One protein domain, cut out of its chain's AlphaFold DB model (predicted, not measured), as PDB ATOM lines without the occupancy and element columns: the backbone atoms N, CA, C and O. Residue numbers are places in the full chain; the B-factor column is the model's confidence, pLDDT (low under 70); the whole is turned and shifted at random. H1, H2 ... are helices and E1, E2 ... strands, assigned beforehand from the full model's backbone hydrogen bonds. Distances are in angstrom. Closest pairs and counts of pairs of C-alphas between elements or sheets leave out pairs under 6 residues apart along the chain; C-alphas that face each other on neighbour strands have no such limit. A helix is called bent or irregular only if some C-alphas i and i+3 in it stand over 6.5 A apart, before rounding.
ATOM      1  N   PRO A 707      22.814  11.032  19.820       75.69
ATOM      2  CA  PRO A 707      22.848  12.331  20.475       75.69
ATOM      3  C   PRO A 707      24.295  12.803  20.660       75.69
ATOM      4  O   PRO A 707      25.209  12.003  20.864       75.69
ATOM      5  N   ALA A 708      24.496  14.114  20.613       79.12
ATOM      6  CA  ALA A 708      25.751  14.764  20.967       79.12
ATOM      7  C   ALA A 708      25.463  16.023  21.796       79.12
ATOM      8  O   ALA A 708      24.365  16.574  21.744       79.12
ATOM      9  N   ASN A 709      26.443  16.484  22.569       84.00
ATOM     10  CA  ASN A 709      26.250  17.622  23.466       84.00
ATOM     11  C   ASN A 709      26.559  18.947  22.753       84.00
ATOM     12  O   ASN A 709      27.530  19.055  22.000       84.00
ATOM     13  N   CYS A 710      25.735  19.965  23.000       83.56
ATOM     14  CA  CYS A 710      25.967  21.321  22.511       83.56
ATOM     15  C   CYS A 710      27.222  21.929  23.160       83.56
ATOM     16  O   CYS A 710      27.339  21.936  24.384       83.56
ATOM     17  N   LYS A 711      28.124  22.510  22.359       83.00
ATOM     18  CA  LYS A 711      29.348  23.169  22.853       83.00
ATOM     19  C   LYS A 711      29.089  24.368  23.769       83.00
ATOM     20  O   LYS A 711      29.922  24.644  24.622       83.00
ATOM     21  N   ASP A 712      27.977  25.076  23.572       82.75
ATOM     22  CA  ASP A 712      27.678  26.310  24.310       82.75
ATOM     23  C   ASP A 712      26.897  26.046  25.608       82.75
ATOM     24  O   ASP A 712      27.156  26.694  26.615       82.75
ATOM     25  N   CYS A 713      25.924  25.123  25.589       84.94
ATOM     26  CA  CYS A 713      25.010  24.886  26.718       84.94
ATOM     27  C   CYS A 713      25.087  23.476  27.326       84.94
ATOM     28  O   CYS A 713      24.302  23.157  28.214       84.94
ATOM     29  N   GLY A 714      25.981  22.607  26.845       79.62
ATOM     30  CA  GLY A 714      26.215  21.255  27.372       79.62
ATOM     31  C   GLY A 714      25.105  20.226  27.118       79.62
ATOM     32  O   GLY A 714      25.387  19.029  27.113       79.62
ATOM     33  N   LEU A 715      23.865  20.660  26.873       83.25
ATOM     34  CA  LEU A 715      22.703  19.781  26.724       83.25
ATOM     35  C   LEU A 715      22.825  18.832  25.512       83.25
ATOM     36  O   LEU A 715      23.303  19.256  24.450       83.25
ATOM     37  N   PRO A 716      22.355  17.573  25.634       73.94
ATOM     38  CA  PRO A 716      22.290  16.635  24.522       73.94
ATOM     39  C   PRO A 716      21.217  17.054  23.506       73.94
ATOM     40  O   PRO A 716      20.105  17.443  23.860       73.94
ATOM     41  N   SER A 717      21.545  16.948  22.223       75.94
ATOM     42  CA  SER A 717      20.649  17.194  21.087       75.94
ATOM     43  C   SER A 717      20.996  16.210  19.960       75.94
ATOM     44  O   SER A 717      22.067  15.595  19.987       75.94
ATOM     45  N   GLN A 718      20.108  15.989  18.982       72.19
ATOM     46  CA  GLN A 718      20.443  15.087  17.876       72.19
ATOM     47  C   GLN A 718      21.578  15.696  17.046       72.19
ATOM     48  O   GLN A 718      21.578  16.890  16.745       72.19
ATOM     49  N   LYS A 719      22.560  14.880  16.643       73.06
ATOM     50  CA  LYS A 719      23.720  15.356  15.870       73.06
ATOM     51  C   LYS A 719      23.343  15.896  14.475       73.06
ATOM     52  O   LYS A 719      24.156  16.570  13.851       73.06
ATOM     53  N   SER A 720      22.122  15.631  14.003       69.75
ATOM     54  CA  SER A 720      21.481  16.273  12.845       69.75
ATOM     55  C   SER A 720      21.161  17.753  13.059       69.75
ATOM     56  O   SER A 720      21.288  18.543  12.126       69.75
ATOM     57  N   ASP A 721      20.760  18.117  14.274       74.19
ATOM     58  CA  ASP A 721      20.203  19.430  14.623       74.19
ATOM     59  C   ASP A 721      21.317  20.373  15.119       74.19
ATOM     60  O   ASP A 721      21.181  21.599  15.156       74.19
ATOM     61  N   ILE A 722      22.456  19.780  15.486       80.31
ATOM     62  CA  ILE A 722      23.666  20.454  15.937       80.31
ATOM     63  C   ILE A 722      24.417  21.052  14.740       80.31
ATOM     64  O   ILE A 722      25.141  20.378  14.007       80.31
ATOM     65  N   THR A 723      24.307  22.368  14.588       78.62
ATOM     66  CA  THR A 723      24.962  23.139  13.527       78.62
ATOM     67  C   THR A 723      26.260  23.756  14.061       78.62
ATOM     68  O   THR A 723      26.268  24.433  15.085       78.62
ATOM     69  N   TYR A 724      27.399  23.456  13.425       81.62
ATOM     70  CA  TYR A 724      28.763  23.821  13.877       81.62
ATOM     71  C   TYR A 724      29.155  23.380  15.312       81.62
ATOM     72  O   TYR A 724      30.160  23.834  15.867       81.62
ATOM     73  N   GLY A 725      28.414  22.441  15.909       80.94
ATOM     74  CA  GLY A 725      28.587  22.023  17.308       80.94
ATOM     75  C   GLY A 725      27.656  22.732  18.299       80.94
ATOM     76  O   GLY A 725      27.816  22.549  19.501       80.94
ATOM     77  N   ARG A 726      26.687  23.520  17.816       84.19
ATOM     78  CA  ARG A 726      25.694  24.248  18.617       84.19
ATOM     79  C   ARG A 726      24.284  23.757  18.299       84.19
ATOM     80  O   ARG A 726      23.971  23.518  17.138       84.19
ATOM     81  N   CYS A 727      23.434  23.607  19.310       87.12
ATOM     82  CA  CYS A 727      22.023  23.262  19.114       87.12
ATOM     83  C   CYS A 727      21.247  24.416  18.427       87.12
ATOM     84  O   CYS A 727      21.756  25.543  18.371       87.12
ATOM     85  N   PRO A 728      20.017  24.184  17.920       82.81
ATOM     86  CA  PRO A 728      19.292  25.170  17.109       82.81
ATOM     87  C   PRO A 728      19.057  26.541  17.764       82.81
ATOM     88  O   PRO A 728      19.008  27.544  17.053       82.81
ATOM     89  N   SER A 729      18.933  26.619  19.093       83.88
ATOM     90  CA  SER A 729      18.805  27.890  19.824       83.88
ATOM     91  C   SER A 729      20.140  28.636  19.911       83.88
ATOM     92  O   SER A 729      20.235  29.775  19.462       83.88
ATOM     93  N   CYS A 730      21.200  27.982  20.394       85.75
ATOM     94  CA  CYS A 730      22.543  28.565  20.461       85.75
ATOM     95  C   CYS A 730      23.062  28.998  19.078       85.75
ATOM     96  O   CYS A 730      23.662  30.064  18.950       85.75
ATOM     97  N   HIS A 731      22.782  28.223  18.023       86.44
ATOM     98  CA  HIS A 731      23.140  28.613  16.659       86.44
ATOM     99  C   HIS A 731      22.360  29.849  16.178       86.44
ATOM    100  O   HIS A 731      22.971  30.754  15.613       86.44
ATOM    101  N   ARG A 732      21.046  29.935  16.442       84.50
ATOM    102  CA  ARG A 732      20.222  31.106  16.087       84.50
ATOM    103  C   ARG A 732      20.735  32.381  16.759       84.50
ATOM    104  O   ARG A 732      20.972  33.371  16.074       84.50
ATOM    105  N   ASN A 733      21.001  32.319  18.063       83.38
ATOM    106  CA  ASN A 733      21.516  33.450  18.838       83.38
ATOM    107  C   ASN A 733      22.871  33.948  18.295       83.38
ATOM    108  O   ASN A 733      23.117  35.155  18.238       83.38
ATOM    109  N   ASP A 734      23.742  33.033  17.853       81.88
ATOM    110  CA  ASP A 734      25.013  33.383  17.212       81.88
ATOM    111  C   ASP A 734      24.817  33.999  15.816       81.88
ATOM    112  O   ASP A 734      25.459  35.000  15.504       81.88
ATOM    113  N   VAL A 735      23.887  33.483  15.004       83.25
ATOM    114  CA  VAL A 735      23.541  34.067  13.694       83.25
ATOM    115  C   VAL A 735      23.015  35.496  13.847       83.25
ATOM    116  O   VAL A 735      23.492  36.389  13.150       83.25
ATOM    117  N   GLU A 736      22.111  35.755  14.792       84.19
ATOM    118  CA  GLU A 736      21.628  37.115  15.069       84.19
ATOM    119  C   GLU A 736      22.745  38.037  15.593       84.19
ATOM    120  O   GLU A 736      22.801  39.223  15.260       84.19
ATOM    121  N   ARG A 737      23.669  37.515  16.415       80.06
ATOM    122  CA  ARG A 737      24.855  38.261  16.866       80.06
ATOM    123  C   ARG A 737      25.767  38.615  15.687       80.06
ATOM    124  O   ARG A 737      26.200  39.761  15.586       80.06
ATOM    125  N   GLN A 738      26.010  37.678  14.771       79.06
ATOM    126  CA  GLN A 738      26.770  37.929  13.545       79.06
ATOM    127  C   GLN A 738      26.055  38.913  12.605       79.06
ATOM    128  O   GLN A 738      26.721  39.727  11.969       79.06
ATOM    129  N   GLN A 739      24.722  38.879  12.520       82.81
ATOM    130  CA  GLN A 739      23.936  39.834  11.731       82.81
ATOM    131  C   GLN A 739      24.050  41.261  12.280       82.81
ATOM    132  O   GLN A 739      24.330  42.170  11.501       82.81
ATOM    133  N   ARG A 740      23.932  41.452  13.605       80.31
ATOM    134  CA  ARG A 740      24.144  42.755  14.268       80.31
ATOM    135  C   ARG A 740      25.532  43.333  13.948       80.31
ATOM    136  O   ARG A 740      25.623  44.422  13.390       80.31
ATOM    137  N   VAL A 741      26.596  42.549  14.151       81.12
ATOM    138  CA  VAL A 741      27.980  42.964  13.834       81.12
ATOM    139  C   VAL A 741      28.177  43.252  12.334       81.12
ATOM    140  O   VAL A 741      28.877  44.194  11.966       81.12
ATOM    141  N   ARG A 742      27.547  42.484  11.433       78.62
ATOM    142  CA  ARG A 742      27.604  42.759   9.983       78.62
ATOM    143  C   ARG A 742      26.885  44.053   9.597       78.62
ATOM    144  O   ARG A 742      27.376  44.743   8.708       78.62
ATOM    145  N   ALA A 743      25.771  44.393  10.246       79.56
ATOM    146  CA  ALA A 743      25.060  45.648  10.008       79.56
ATOM    147  C   ALA A 743      25.903  46.864  10.436       79.56
ATOM    148  O   ALA A 743      26.056  47.805   9.661       79.56
ATOM    149  N   GLU A 744      26.539  46.804  11.610       79.44
ATOM    150  CA  GLU A 744      27.466  47.843  12.093       79.44
ATOM    151  C   GLU A 744      28.653  48.051  11.136       79.44
ATOM    152  O   GLU A 744      29.005  49.185  10.800       79.44
ATOM    153  N   ILE A 745      29.245  46.957  10.639       79.00
ATOM    154  CA  ILE A 745      30.328  47.004   9.645       79.00
ATOM    155  C   ILE A 745      29.836  47.597   8.313       79.00
ATOM    156  O   ILE A 745      30.555  48.391   7.706       79.00
ATOM    157  N   ALA A 746      28.619  47.271   7.865       78.50
ATOM    158  CA  ALA A 746      28.046  47.800   6.628       78.50
ATOM    159  C   ALA A 746      27.745  49.311   6.708       78.50
ATOM    160  O   ALA A 746      28.108  50.056   5.798       78.50
ATOM    161  N   GLU A 747      27.161  49.791   7.811       80.69
ATOM    162  CA  GLU A 747      26.901  51.226   8.031       80.69
ATOM    163  C   GLU A 747      28.172  52.042   8.300       80.69
ATOM    164  O   GLU A 747      28.199  53.263   8.115       80.69
ATOM    165  N   LYS A 748      29.263  51.394   8.714       79.88
ATOM    166  CA  LYS A 748      30.593  52.007   8.666       79.88
ATOM    167  C   LYS A 748      31.121  52.076   7.229       79.88
ATOM    168  O   LYS A 748      31.540  53.144   6.793       79.88
ATOM    169  N   ALA A 749      31.048  50.975   6.480       77.94
ATOM    170  CA  ALA A 749      31.555  50.893   5.112       77.94
ATOM    171  C   ALA A 749      30.873  51.882   4.147       77.94
ATOM    172  O   ALA A 749      31.554  52.438   3.288       77.94
ATOM    173  N   LYS A 750      29.570  52.165   4.316       81.44
ATOM    174  CA  LYS A 750      28.876  53.242   3.583       81.44
ATOM    175  C   LYS A 750      29.539  54.606   3.807       81.44
ATOM    176  O   LYS A 750      29.956  55.245   2.846       81.44
ATOM    177  N   ARG A 751      29.691  55.022   5.070       79.12
ATOM    178  CA  ARG A 751      30.282  56.323   5.443       79.12
ATOM    179  C   ARG A 751      31.750  56.451   5.030       79.12
ATOM    180  O   ARG A 751      32.173  57.527   4.622       79.12
ATOM    181  N   ASP A 752      32.512  55.359   5.078       81.44
ATOM    182  CA  ASP A 752      33.903  55.322   4.606       81.44
ATOM    183  C   ASP A 752      34.015  55.409   3.058       81.44
ATOM    184  O   ASP A 752      35.065  55.802   2.535       81.44
ATOM    185  N   ALA A 753      32.949  55.083   2.313       79.00
ATOM    186  CA  ALA A 753      32.899  55.128   0.846       79.00
ATOM    187  C   ALA A 753      32.424  56.475   0.258       79.00
ATOM    188  O   ALA A 753      32.746  56.773  -0.894       79.00
ATOM    189  N   GLU A 754      31.710  57.305   1.022       83.94
ATOM    190  CA  GLU A 754      31.273  58.644   0.592       83.94
ATOM    191  C   GLU A 754      32.456  59.562   0.249       83.94
ATOM    192  O   GLU A 754      33.449  59.608   0.981       83.94
ATOM    193  N   LEU A 755      32.339  60.331  -0.841       83.56
ATOM    194  CA  LEU A 755      33.319  61.356  -1.214       83.56
ATOM    195  C   LEU A 755      33.321  62.510  -0.204       83.56
ATOM    196  O   LEU A 755      32.267  62.993   0.202       83.56
ATOM    197  N   ASP A 756      34.512  62.962   0.178       81.81
ATOM    198  CA  ASP A 756      34.713  64.104   1.065       81.81
ATOM    199  C   ASP A 756      34.491  65.422   0.287       81.81
ATOM    200  O   ASP A 756      35.298  65.744  -0.595       81.81
ATOM    201  N   PRO A 757      33.410  66.185   0.562       79.62
ATOM    202  CA  PRO A 757      33.051  67.362  -0.226       79.62
ATOM    203  C   PRO A 757      34.056  68.513  -0.087       79.62
ATOM    204  O   PRO A 757      34.151  69.338  -0.992       79.62
ATOM    205  N   GLU A 758      34.842  68.555   0.992       79.38
ATOM    206  CA  GLU A 758      35.870  69.582   1.208       79.38
ATOM    207  C   GLU A 758      37.152  69.308   0.400       79.38
ATOM    208  O   GLU A 758      38.013  70.180   0.250       79.38
ATOM    209  N   ARG A 759      37.311  68.095  -0.148       81.56
ATOM    210  CA  ARG A 759      38.525  67.653  -0.854       81.56
ATOM    211  C   ARG A 759      38.309  67.622  -2.361       81.56
ATOM    212  O   ARG A 759      38.240  66.572  -3.002       81.56
ATOM    213  N   LEU A 760      38.230  68.828  -2.919       81.81
ATOM    214  CA  LEU A 760      38.092  69.085  -4.351       81.81
ATOM    215  C   LEU A 760      39.393  68.797  -5.122       81.81
ATOM    216  O   LEU A 760      40.494  69.113  -4.672       81.81
ATOM    217  N   CYS A 761      39.273  68.233  -6.326       81.44
ATOM    218  CA  CYS A 761      40.403  67.994  -7.219       81.44
ATOM    219  C   CYS A 761      40.838  69.290  -7.914       81.44
ATOM    220  O   CYS A 761      40.074  69.867  -8.691       81.44
ATOM    221  N   THR A 762      42.110  69.667  -7.766       78.00
ATOM    222  CA  THR A 762      42.698  70.891  -8.353       78.00
ATOM    223  C   THR A 762      42.664  70.978  -9.885       78.00
ATOM    224  O   THR A 762      42.934  72.039 -10.436       78.00
ATOM    225  N   ARG A 763      42.324  69.890 -10.595       77.31
ATOM    226  CA  ARG A 763      42.203  69.853 -12.065       77.31
ATOM    227  C   ARG A 763      40.770  70.057 -12.581       77.31
ATOM    228  O   ARG A 763      40.617  70.400 -13.746       77.31
ATOM    229  N   CYS A 764      39.740  69.822 -11.761       79.12
ATOM    230  CA  CYS A 764      38.337  69.832 -12.215       79.12
ATOM    231  C   CYS A 764      37.308  70.341 -11.183       79.12
ATOM    232  O   CYS A 764      36.111  70.249 -11.438       79.12
ATOM    233  N   GLY A 765      37.736  70.814 -10.007       74.94
ATOM    234  CA  GLY A 765      36.878  71.468  -9.008       74.94
ATOM    235  C   GLY A 765      35.862  70.577  -8.276       74.94
ATOM    236  O   GLY A 765      35.040  71.100  -7.535       74.94
ATOM    237  N   LYS A 766      35.894  69.250  -8.461       80.44
ATOM    238  CA  LYS A 766      34.918  68.300  -7.883       80.44
ATOM    239  C   LYS A 766      35.515  67.467  -6.736       80.44
ATOM    240  O   LYS A 766      36.711  67.169  -6.811       80.44
ATOM    241  N   PRO A 767      34.718  67.039  -5.735       81.88
ATOM    242  CA  PRO A 767      35.127  66.035  -4.746       81.88
ATOM    243  C   PRO A 767      35.616  64.756  -5.433       81.88
ATOM    244  O   PRO A 767      35.026  64.349  -6.434       81.88
ATOM    245  N   PHE A 768      36.687  64.129  -4.935       82.50
ATOM    246  CA  PHE A 768      37.306  62.988  -5.640       82.50
ATOM    247  C   PHE A 768      37.920  61.883  -4.763       82.50
ATOM    248  O   PHE A 768      38.423  60.889  -5.289       82.50
ATOM    249  N   ILE A 769      37.924  62.042  -3.440       81.94
ATOM    250  CA  ILE A 769      38.506  61.080  -2.500       81.94
ATOM    251  C   ILE A 769      37.501  60.767  -1.390       81.94
ATOM    252  O   ILE A 769      36.825  61.672  -0.908       81.94
ATOM    253  N   SER A 770      37.362  59.492  -1.005       85.38
ATOM    254  CA  SER A 770      36.395  59.106   0.029       85.38
ATOM    255  C   SER A 770      36.879  59.426   1.440       85.38
ATOM    256  O   SER A 770      38.082  59.385   1.716       85.38
ATOM    257  N   ARG A 771      35.936  59.670   2.354       84.69
ATOM    258  CA  ARG A 771      36.178  59.916   3.785       84.69
ATOM    259  C   ARG A 771      37.049  58.826   4.417       84.69
ATOM    260  O   ARG A 771      38.032  59.135   5.090       84.69
ATOM    261  N   GLY A 772      36.774  57.556   4.115       83.81
ATOM    262  CA  GLY A 772      37.581  56.422   4.573       83.81
ATOM    263  C   GLY A 772      39.004  56.412   4.001       83.81
ATOM    264  O   GLY A 772      39.944  56.037   4.702       83.81
ATOM    265  N   ASN A 773      39.197  56.878   2.762       81.31
ATOM    266  CA  ASN A 773      40.521  56.974   2.143       81.31
ATOM    267  C   ASN A 773      41.325  58.183   2.667       81.31
ATOM    268  O   ASN A 773      42.533  58.072   2.869       81.31
ATOM    269  N   VAL A 774      40.666  59.309   2.977       82.31
ATOM    270  CA  VAL A 774      41.269  60.439   3.716       82.31
ATOM    271  C   VAL A 774      41.718  59.980   5.107       82.31
ATOM    272  O   VAL A 774      42.887  60.147   5.462       82.31
ATOM    273  N   ALA A 775      40.837  59.309   5.854       83.81
ATOM    274  CA  ALA A 775      41.138  58.758   7.176       83.81
ATOM    275  C   ALA A 775      42.216  57.655   7.146       83.81
ATOM    276  O   ALA A 775      42.917  57.449   8.139       83.81
ATOM    277  N   TRP A 776      42.380  56.940   6.026       83.38
ATOM    278  CA  TRP A 776      43.507  56.026   5.811       83.38
ATOM    279  C   TRP A 776      44.816  56.790   5.588       83.38
ATOM    280  O   TRP A 776      45.796  56.505   6.273       83.38
ATOM    281  N   HIS A 777      44.841  57.792   4.699       82.06
ATOM    282  CA  HIS A 777      46.034  58.615   4.454       82.06
ATOM    283  C   HIS A 777      46.538  59.280   5.746       82.06
ATOM    284  O   HIS A 777      47.718  59.152   6.073       82.06
ATOM    285  N   GLN A 778      45.634  59.891   6.521       84.69
ATOM    286  CA  GLN A 778      45.934  60.497   7.824       84.69
ATOM    287  C   GLN A 778      46.528  59.481   8.813       84.69
ATOM    288  O   GLN A 778      47.604  59.709   9.361       84.69
ATOM    289  N   ARG A 779      45.876  58.323   9.001       85.44
ATOM    290  CA  ARG A 779      46.330  57.271   9.934       85.44
ATOM    291  C   ARG A 779      47.655  56.623   9.522       85.44
ATOM    292  O   ARG A 779      48.371  56.111  10.371       85.44
ATOM    293  N   MET A 780      47.980  56.649   8.229       74.81
ATOM    294  CA  MET A 780      49.254  56.179   7.677       74.81
ATOM    295  C   MET A 780      50.339  57.272   7.628       74.81
ATOM    296  O   MET A 780      51.400  57.024   7.056       74.81
ATOM    297  N   GLY A 781      50.085  58.472   8.168       78.56
ATOM    298  CA  GLY A 781      51.040  59.587   8.192       78.56
ATOM    299  C   GLY A 781      51.376  60.169   6.813       78.56
ATOM    300  O   GLY A 781      52.444  60.746   6.631       78.56
ATOM    301  N   LYS A 782      50.503  59.984   5.814       74.50
ATOM    302  CA  LYS A 782      50.745  60.381   4.418       74.50
ATOM    303  C   LYS A 782      49.939  61.616   4.053       74.50
ATOM    304  O   LYS A 782      48.766  61.729   4.402       74.50
ATOM    305  N   THR A 783      50.541  62.497   3.256       78.81
ATOM    306  CA  THR A 783      49.819  63.603   2.625       78.81
ATOM    307  C   THR A 783      48.631  63.070   1.823       78.81
ATOM    308  O   THR A 783      48.716  62.050   1.127       78.81
TER     309      THR A 783
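This is residues 707 to 783 of the 913 residues of the protein "Serine/threonine protein kinase" of Chryseoglobus frigidaquae (UniProt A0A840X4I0). A long single helix, H1, forms the shaft of a rod, with a small loop-rich head at one end that holds the two-strand hairpin of E1 and E2; at the other end a loop, residues 754 to 770, runs on past the shaft and folds back to a short helix, H2, which makes a corner with the end of H1. Between the two ends the shaft is bare, and residues 735 to 747 of H1 stand free. The printed part has 77 residues, with two named strands followed by two named helices in the order E1, E2, H1, H2; the sheet has the order E1 - E2 and is antiparallel, and the class is mostly helix. The whole is extended, with a radius of gyration of the C-alphas of 22.6 A, and spans 69 by 22 by 14 A.

The strand E1 is residues 707 to 709, 7.0 A from first to last C-alpha, and begins at C-alpha 707 at (22.848, 12.331, 20.475). The strand E2 is residues 716 to 718, 7.1 A long. The helix H1 is residues 728 to 753, 36.7 A long, from C-alpha 728 at (19.292, 25.170, 17.109) to C-alpha 753 at (32.899, 55.128, 0.846). The helix H2 is residues 771 to 779, 12.2 A long, and ends at C-alpha 779 at (46.330, 57.271, 9.934).

E1 and E2 are antiparallel neighbours and form a hairpin, with 134 degrees between their directions. Their C-alphas 709 and 716 face each other at 4.2 A. N 708 and O 717 are within hydrogen-bond range at 2.9 A, and so are N 717 and O 708, at 2.9 A. E1 is apart from H1. H1 touches H2 with residues 751 to 753 alone; the closest C-alphas are those of Asp 752 and Gly 772, 3.8 A apart. The lines of H1 and H2 are about perpendicular, at 84 degrees. E1 and E2 are both apart from H2. In H2 every O i to N i+4 pair is within hydrogen-bond range, and in H1 21 of 22 are; neither helix is bent.

The two C-alphas farthest apart are those of Pro 707 and Arg 763, at 68.9 A. The printed part has no cut. The link from H1 to H2 is long, with 17 residues, while those from E1 to E2 and from E2 to H1 are short, with 6 and 9. The mean pLDDT of the printed part is 80.7, and residue 720 is under 70.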